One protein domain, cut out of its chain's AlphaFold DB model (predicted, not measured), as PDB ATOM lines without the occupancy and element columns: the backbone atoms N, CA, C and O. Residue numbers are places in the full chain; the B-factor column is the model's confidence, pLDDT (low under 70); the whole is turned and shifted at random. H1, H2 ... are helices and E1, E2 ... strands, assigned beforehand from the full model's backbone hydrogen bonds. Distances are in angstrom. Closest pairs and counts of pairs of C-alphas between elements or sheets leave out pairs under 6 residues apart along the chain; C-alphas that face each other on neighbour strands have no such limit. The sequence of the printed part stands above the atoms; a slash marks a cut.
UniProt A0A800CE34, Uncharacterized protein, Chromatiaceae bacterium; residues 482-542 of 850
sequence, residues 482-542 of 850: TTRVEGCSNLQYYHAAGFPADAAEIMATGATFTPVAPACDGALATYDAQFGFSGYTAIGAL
ATOM      1  N   THR A 482     163.078 292.684 303.463       93.56
ATOM      2  CA  THR A 482     161.959 293.058 302.594       93.56
ATOM      3  C   THR A 482     160.654 292.557 303.198       93.56
ATOM      4  O   THR A 482     160.461 291.358 303.364       93.56
ATOM      5  N   THR A 483     159.748 293.481 303.529       93.94
ATOM      6  CA  THR A 483     158.419 293.172 304.083       93.94
ATOM      7  C   THR A 483     157.314 293.882 303.312       93.94
ATOM      8  O   THR A 483     157.524 294.898 302.644       93.94
ATOM      9  N   ARG A 484     156.110 293.339 303.420       90.38
ATOM     10  CA  ARG A 484     154.879 293.856 302.853       90.38
ATOM     11  C   ARG A 484     154.369 295.054 303.650       90.38
ATOM     12  O   ARG A 484     154.215 294.996 304.866       90.38
ATOM     13  N   VAL A 485     154.005 296.113 302.935       87.38
ATOM     14  CA  VAL A 485     153.308 297.307 303.437       87.38
ATOM     15  C   VAL A 485     152.046 297.567 302.613       87.38
ATOM     16  O   VAL A 485     151.961 297.152 301.460       87.38
ATOM     17  N   GLU A 486     151.059 298.297 303.147       83.25
ATOM     18  CA  GLU A 486     149.866 298.636 302.345       83.25
ATOM     19  C   GLU A 486     150.147 299.685 301.256       83.25
ATOM     20  O   GLU A 486     149.381 299.812 300.303       83.25
ATOM     21  N   GLY A 487     151.230 300.453 301.382       77.69
ATOM     22  CA  GLY A 487     151.689 301.382 300.354       77.69
ATOM     23  C   GLY A 487     152.849 302.256 300.822       77.69
ATOM     24  O   GLY A 487     153.100 302.399 302.013       77.69
ATOM     25  N   CYS A 488     153.552 302.894 299.889       84.62
ATOM     26  CA  CYS A 488     154.778 303.642 300.192       84.62
ATOM     27  C   CYS A 488     154.580 305.045 300.810       84.62
ATOM     28  O   CYS A 488     155.540 305.814 300.906       84.62
ATOM     29  N   SER A 489     153.366 305.422 301.233       85.19
ATOM     30  CA  SER A 489     153.127 306.708 301.907       85.19
ATOM     31  C   SER A 489     153.218 306.585 303.425       85.19
ATOM     32  O   SER A 489     152.680 305.657 304.018       85.19
ATOM     33  N   ASN A 490     153.818 307.585 304.079       86.19
ATOM     34  CA  ASN A 490     153.976 307.643 305.541       86.19
ATOM     35  C   ASN A 490     154.645 306.393 306.139       86.19
ATOM     36  O   ASN A 490     154.225 305.934 307.199       86.19
ATOM     37  N   LEU A 491     155.674 305.860 305.472       90.75
ATOM     38  CA  LEU A 491     156.395 304.680 305.944       90.75
ATOM     39  C   LEU A 491     156.951 304.890 307.358       90.75
ATOM     40  O   LEU A 491     157.648 305.870 307.638       90.75
ATOM     41  N   GLN A 492     156.637 303.949 308.240       93.25
ATOM     42  CA  GLN A 492     157.160 303.850 309.592       93.25
ATOM     43  C   GLN A 492     157.773 302.468 309.780       93.25
ATOM     44  O   GLN A 492     157.131 301.457 309.514       93.25
ATOM     45  N   TYR A 493     159.009 302.439 310.268       95.12
ATOM     46  CA  TYR A 493     159.768 301.215 310.497       95.12
ATOM     47  C   TYR A 493     159.905 300.992 311.993       95.12
ATOM     48  O   TYR A 493     160.223 301.935 312.725       95.12
ATOM     49  N   TYR A 494     159.678 299.763 312.437       95.75
ATOM     50  CA  TYR A 494     159.696 299.378 313.841       95.75
ATOM     51  C   TYR A 494     160.744 298.302 314.081       95.75
ATOM     52  O   TYR A 494     160.935 297.409 313.259       95.75
ATOM     53  N   HIS A 495     161.402 298.405 315.229       95.12
ATOM     54  CA  HIS A 495     162.353 297.418 315.712       95.12
ATOM     55  C   HIS A 495     162.056 297.090 317.175       95.12
ATOM     56  O   HIS A 495     161.967 298.001 318.010       95.12
ATOM     57  N   ALA A 496     161.925 295.803 317.490       94.38
ATOM     58  CA  ALA A 496     161.699 295.292 318.836       94.38
ATOM     59  C   ALA A 496     162.734 294.217 319.176       94.38
ATOM     60  O   ALA A 496     162.864 293.224 318.471       94.38
ATOM     61  N   ALA A 497     163.446 294.415 320.286       90.88
ATOM     62  CA  ALA A 497     164.444 293.463 320.758       90.88
ATOM     63  C   ALA A 497     163.797 292.191 321.333       90.88
ATOM     64  O   ALA A 497     162.720 292.253 321.925       90.88
ATOM     65  N   GLY A 498     164.518 291.072 321.260       89.88
ATOM     66  CA  GLY A 498     164.033 289.756 321.679       89.88
ATOM     67  C   GLY A 498     163.558 288.941 320.481       89.88
ATOM     68  O   GLY A 498     164.104 289.094 319.393       89.88
ATOM     69  N   PHE A 499     162.554 288.098 320.700       94.31
ATOM     70  CA  PHE A 499     161.951 287.243 319.678       94.31
ATOM     71  C   PHE A 499     160.431 287.465 319.651       94.31
ATOM     72  O   PHE A 499     159.679 286.647 320.184       94.31
ATOM     73  N   PRO A 500     159.970 288.635 319.167       95.50
ATOM     74  CA  PRO A 500     158.545 288.922 319.065       95.50
ATOM     75  C   PRO A 500     157.870 287.977 318.067       95.50
ATOM     76  O   PRO A 500     158.458 287.632 317.042       95.50
ATOM     77  N   ALA A 501     156.638 287.584 318.374       94.31
ATOM     78  CA  ALA A 501     155.904 286.557 317.643       94.31
ATOM     79  C   ALA A 501     155.195 287.079 316.385       94.31
ATOM     80  O   ALA A 501     154.878 286.292 315.499       94.31
ATOM     81  N   ASP A 502     154.908 288.382 316.318       95.06
ATOM     82  CA  ASP A 502     154.199 288.988 315.193       95.06
ATOM     83  C   ASP A 502     154.489 290.494 315.027       95.06
ATOM     84  O   ASP A 502     155.073 291.164 315.890       95.06
ATOM     85  N   ALA A 503     154.034 291.056 313.901       94.12
ATOM     86  CA  ALA A 503     154.139 292.484 313.602       94.12
ATOM     87  C   ALA A 503     153.482 293.374 314.678       94.12
ATOM     88  O   ALA A 503     153.963 294.476 314.959       94.12
ATOM     89  N   ALA A 504     152.387 292.924 315.302       94.12
ATOM     90  CA  ALA A 504     151.667 293.695 316.312       94.12
ATOM     91  C   ALA A 504     152.457 293.810 317.619       94.12
ATOM     92  O   ALA A 504     152.490 294.886 318.223       94.12
ATOM     93  N   GLU A 505     153.141 292.747 318.029       96.00
ATOM     94  CA  GLU A 505     154.064 292.757 319.152       96.00
ATOM     95  C   GLU A 505     155.259 293.675 318.876       96.00
ATOM     96  O   GLU A 505     155.611 294.480 319.747       96.00
ATOM     97  N   ILE A 506     155.828 293.635 317.664       96.31
ATOM     98  CA  ILE A 506     156.924 294.536 317.270       96.31
ATOM     99  C   ILE A 506     156.473 295.998 317.366       96.31
ATOM    100  O   ILE A 506     157.177 296.835 317.930       96.31
ATOM    101  N   MET A 507     155.273 296.321 316.884       95.19
ATOM    102  CA  MET A 507     154.711 297.671 316.993       95.19
ATOM    103  C   MET A 507     154.412 298.090 318.440       95.19
ATOM    104  O   MET A 507     154.533 299.270 318.779       95.19
ATOM    105  N   ALA A 508     153.985 297.153 319.290       95.12
ATOM    106  CA  ALA A 508     153.584 297.433 320.667       95.12
ATOM    107  C   ALA A 508     154.773 297.593 321.625       95.12
ATOM    108  O   ALA A 508     154.711 298.392 322.563       95.12
ATOM    109  N   THR A 509     155.833 296.815 321.412       94.88
ATOM    110  CA  THR A 509     157.004 296.740 322.299       94.88
ATOM    111  C   THR A 509     158.228 297.459 321.734       94.88
ATOM    112  O   THR A 509     159.097 297.885 322.498       94.88
ATOM    113  N   GLY A 510     158.285 297.619 320.412       92.12
ATOM    114  CA  GLY A 510     159.402 298.203 319.690       92.12
ATOM    115  C   GLY A 510     159.397 299.725 319.627       92.12
ATOM    116  O   GLY A 510     158.475 300.420 320.060       92.12
ATOM    117  N   ALA A 511     160.477 300.256 319.064       93.81
ATOM    118  CA  ALA A 511     160.649 301.675 318.800       93.81
ATOM    119  C   ALA A 511     160.714 301.932 317.294       93.81
ATOM    120  O   ALA A 511     161.243 301.126 316.529       93.81
ATOM    121  N   THR A 512     160.214 303.093 316.874       93.88
ATOM    122  CA  THR A 512     160.371 303.541 315.491       93.88
ATOM    123  C   THR A 512     161.815 303.933 315.211       93.88
ATOM    124  O   THR A 512     162.435 304.609 316.040       93.88
ATOM    125  N   PHE A 513     162.313 303.622 314.021       93.75
ATOM    126  CA  PHE A 513     163.644 304.026 313.576       93.75
ATOM    127  C   PHE A 513     163.638 304.558 312.140       93.75
ATOM    128  O   PHE A 513     162.611 304.572 311.462       93.75
ATOM    129  N   THR A 514     164.789 305.058 311.691       90.62
ATOM    130  CA  THR A 514     164.991 305.512 310.311       90.62
ATOM    131  C   THR A 514     166.047 304.625 309.650       90.62
ATOM    132  O   THR A 514     167.222 304.755 310.003       90.62
ATOM    133  N   PRO A 515     165.654 303.724 308.732       88.38
ATOM    134  CA  PRO A 515     166.581 302.843 308.029       88.38
ATOM    135  C   PRO A 515     167.589 303.607 307.158       88.38
ATOM    136  O   PRO A 515     167.403 304.785 306.834       88.38
ATOM    137  N   VAL A 516     168.684 302.932 306.798       82.75
ATOM    138  CA  VAL A 516     169.690 303.456 305.873       82.75
ATOM    139  C   VAL A 516     169.210 303.022 304.500       82.75
ATOM    140  O   VAL A 516     168.826 301.875 304.332       82.75
ATOM    141  N   ALA A 517     169.150 303.970 303.564       77.12
ATOM    142  CA  ALA A 517     168.721 303.728 302.186       77.12
ATOM    143  C   ALA A 517     167.433 302.877 302.033       77.12
ATOM    144  O   ALA A 517     167.435 301.945 301.234       77.12
ATOM    145  N   PRO A 518     166.324 303.179 302.749       87.38
ATOM    146  CA  PRO A 518     165.089 302.439 302.536       87.38
ATOM    147  C   PRO A 518     164.613 302.597 301.098       87.38
ATOM    148  O   PRO A 518     164.574 303.712 300.566       87.38
ATOM    149  N   ALA A 519     164.176 301.491 300.517       88.69
ATOM    150  CA  ALA A 519     163.428 301.478 299.280       88.69
ATOM    151  C   ALA A 519     161.978 301.089 299.573       88.69
ATOM    152  O   ALA A 519     161.681 300.356 300.518       88.69
ATOM    153  N   CYS A 520     161.064 301.619 298.769       83.81
ATOM    154  CA  CYS A 520     159.709 301.110 298.726       83.81
ATOM    155  C   CYS A 520     159.199 301.160 297.294       83.81
ATOM    156  O   CYS A 520     159.268 302.217 296.659       83.81
ATOM    157  N   ASP A 521     158.692 300.033 296.807       79.75
ATOM    158  CA  ASP A 521     158.056 299.932 295.498       79.75
ATOM    159  C   ASP A 521     156.738 299.163 295.619       79.75
ATOM    160  O   ASP A 521     156.699 298.008 296.039       79.75
ATOM    161  N   GLY A 522     155.627 299.838 295.320       78.25
ATOM    162  CA  GLY A 522     154.282 299.293 295.513       78.25
ATOM    163  C   GLY A 522     153.990 298.926 296.973       78.25
ATOM    164  O   GLY A 522     153.736 299.806 297.800       78.25
ATOM    165  N   ALA A 523     153.988 297.621 297.253       80.44
ATOM    166  CA  ALA A 523     153.743 297.026 298.566       80.44
ATOM    167  C   ALA A 523     155.016 296.453 299.217       80.44
ATOM    168  O   ALA A 523     154.922 295.855 300.281       80.44
ATOM    169  N   LEU A 524     156.192 296.621 298.605       85.75
ATOM    170  CA  LEU A 524     157.464 296.080 299.091       85.75
ATOM    171  C   LEU A 524     158.258 297.183 299.779       85.75
ATOM    172  O   LEU A 524     158.626 298.159 299.130       85.75
ATOM    173  N   ALA A 525     158.533 297.043 301.072       90.44
ATOM    174  CA  ALA A 525     159.441 297.912 301.807       90.44
ATOM    175  C   ALA A 525     160.747 297.166 302.092       90.44
ATOM    176  O   ALA A 525     160.745 296.189 302.838       90.44
ATOM    177  N   THR A 526     161.856 297.674 301.552       92.56
ATOM    178  CA  THR A 526     163.196 297.095 301.711       92.56
ATOM    179  C   THR A 526     164.078 298.016 302.546       92.56
ATOM    180  O   THR A 526     164.139 299.223 302.288       92.56
ATOM    181  N   TYR A 527     164.735 297.485 303.576       92.56
ATOM    182  CA  TYR A 527     165.517 298.279 304.523       92.56
ATOM    183  C   TYR A 527     166.540 297.458 305.318       92.56
ATOM    184  O   TYR A 527     166.337 296.281 305.592       92.56
ATOM    185  N   ASP A 528     167.614 298.115 305.763       90.38
ATOM    186  CA  ASP A 528     168.682 297.469 306.536       90.38
ATOM    187  C   ASP A 528     168.300 297.192 308.004       90.38
ATOM    188  O   ASP A 528     167.760 298.060 308.708       90.38
ATOM    189  N   ALA A 529     168.716 296.027 308.508       85.00
ATOM    190  CA  ALA A 529     168.687 295.654 309.921       85.00
ATOM    191  C   ALA A 529     169.794 296.380 310.724       85.00
ATOM    192  O   ALA A 529     170.866 295.843 311.000       85.00
ATOM    193  N   GLN A 530     169.562 297.643 311.100       78.50
ATOM    194  CA  GLN A 530     170.591 298.513 311.704       78.50
ATOM    195  C   GLN A 530     171.039 298.161 313.136       78.50
ATOM    196  O   GLN A 530     172.066 298.675 313.587       78.50
ATOM    197  N   PHE A 531     170.270 297.373 313.891       77.56
ATOM    198  CA  PHE A 531     170.465 297.206 315.341       77.56
ATOM    199  C   PHE A 531     170.876 295.789 315.752       77.56
ATOM    200  O   PHE A 531     170.663 295.397 316.900       77.56
ATOM    201  N   GLY A 532     171.476 295.037 314.830       73.00
ATOM    202  CA  GLY A 532     171.545 293.583 314.946       73.00
ATOM    203  C   GLY A 532     170.189 292.961 314.626       73.00
ATOM    204  O   GLY A 532     169.200 293.660 314.372       73.00
ATOM    205  N   PHE A 533     170.141 291.643 314.604       77.69
ATOM    206  CA  PHE A 533     168.985 290.903 314.150       77.69
ATOM    207  C   PHE A 533     168.041 290.589 315.323       77.69
ATOM    208  O   PHE A 533     168.432 289.995 316.326       77.69
ATOM    209  N   SER A 534     166.798 291.061 315.225       86.88
ATOM    210  CA  SER A 534     165.700 290.765 316.155       86.88
ATOM    211  C   SER A 534     164.366 290.957 315.418       86.88
ATOM    212  O   SER A 534     164.295 290.602 314.244       86.88
ATOM    213  N   GLY A 535     163.323 291.515 316.037       93.62
ATOM    214  CA  GLY A 535     162.043 291.764 315.376       93.62
ATOM    215  C   GLY A 535     162.019 293.054 314.556       93.62
ATOM    216  O   GLY A 535     162.256 294.136 315.102       93.62
ATOM    217  N   TYR A 536     161.648 292.958 313.280       95.38
ATOM    218  CA  TYR A 536     161.481 294.090 312.366       95.38
ATOM    219  C   TYR A 536     160.156 294.018 311.601       95.38
ATOM    220  O   TYR A 536     159.765 292.970 311.095       95.38
ATOM    221  N   THR A 537     159.491 295.163 311.456       95.88
ATOM    222  CA  THR A 537     158.317 295.324 310.584       95.88
ATOM    223  C   THR A 537     158.259 296.751 310.040       95.88
ATOM    224  O   THR A 537     158.816 297.685 310.637       95.88
ATOM    225  N   ALA A 538     157.569 296.931 308.919       94.31
ATOM    226  CA  ALA A 538     157.271 298.229 308.342       94.31
ATOM    227  C   ALA A 538     155.763 298.394 308.152       94.31
ATOM    228  O   ALA A 538     155.033 297.449 307.876       94.31
ATOM    229  N   ILE A 539     155.297 299.634 308.269       91.25
ATOM    230  CA  ILE A 539     153.919 300.006 307.966       91.25
ATOM    231  C   ILE A 539     153.966 301.188 307.021       91.25
ATOM    232  O   ILE A 539     154.675 302.164 307.264       91.25
ATOM    233  N   GLY A 540     153.163 301.134 305.977       84.25
ATOM    234  CA  GLY A 540     152.924 302.258 305.094       84.25
ATOM    235  C   GLY A 540     151.469 302.258 304.659       84.25
ATOM    236  O   GLY A 540     150.792 301.239 304.748       84.25
ATOM    237  N   ALA A 541     150.971 303.421 304.259       75.62
ATOM    238  CA  ALA A 541     149.598 303.614 303.827       75.62
ATOM    239  C   ALA A 541     149.532 303.830 302.313       75.62
ATOM    240  O   ALA A 541     150.461 304.356 301.693       75.62
ATOM    241  N   LEU A 542     148.374 303.532 301.729       65.06
ATOM    242  CA  LEU A 542     148.020 304.051 300.413       65.06
ATOM    243  C   LEU A 542     147.953 305.583 300.476       65.06
ATOM    244  O   LEU A 542     147.399 306.162 301.416       65.06
TER     245      LEU A 542
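What this domain is: This is residues 482 to 542 of the 850 residues of an uncharacterized protein of Chromatiaceae bacterium (UniProt A0A800CE34). This is a small sandwich: two three-stranded sheets partly face to face, E1 E5 E4 and E3 E2 E6, their strands crossed at 51 degrees. The short helix H1 packs across the other face of the sheet E3 E2 E6, over E6 and the end of E2. The printed part has 61 residues, with one named helix and six named strands in the order E1 E2 H1 E3 E4 E5 E6. Across the sheets the strands run E1 - E5 - E4 and E3 - E2 - E6, both antiparallel, and the class is mostly strand. The whole is compact, with a radius of gyration of the C-alphas of 10.7 A and spans of 29 by 21 by 15 A.

How they stand to each other: Begin at E1, residues 482 to 484, an edge strand antiparallel to E5, residues 524 to 528; look for N 483 and O 525, 3.0 A apart. On the other side of E5 stands E4, residues 519 to 521, its hairpin partner, with N 526 and O 519 at 2.9 A. In the second sheet, E2, residues 489 to 496, is the inner strand. Its antiparallel neighbour E6, residues 535 to 541, has N 539 and O 492 at 2.9 A. Its other antiparallel neighbour is E3, residues 511 to 513, with N 511 and O 495 at 2.9 A. Between the sheets, the closest C-alphas of E1 and E6 are those of Thr 483 and Ala 538, 6.7 A apart. E2 and E5 are only just apart, at 8.5 A. H1, residues 503 to 509, is on the sheet E3 E2 E6 at a height over the sheet of 7.3 A. It is over E6 and only just over E2, on which 3 of its 7 C-alphas fall; it runs across the strands, at 70 degrees to E6 on the local plane. The closest C-alphas of H1 and E2 are those of Ile 506 and Ala 496, 5.1 A apart. In H1 every O i to N i+4 pair is within hydrogen-bond range.

Where its parts are: Find C-alpha 482 at (161.959, 293.058, 302.594), where E1 begins. E2 starts from C-alpha 489 at (153.127, 306.708, 301.907) and spans 22.1 A. H1 measures 10.1 A, E3 6.5 A, E4 6.7 A and E5 13.5 A. E6 runs 20.7 A to C-alpha 541 at (149.598, 303.614, 303.827).

The domain as a whole: The two C-alphas farthest apart, those of Gly 498 and Leu 542, are 30.2 A apart. The printed part has no cut and no long link. Its mean pLDDT is 88.7, and residue 542 is the one printed residue under 70.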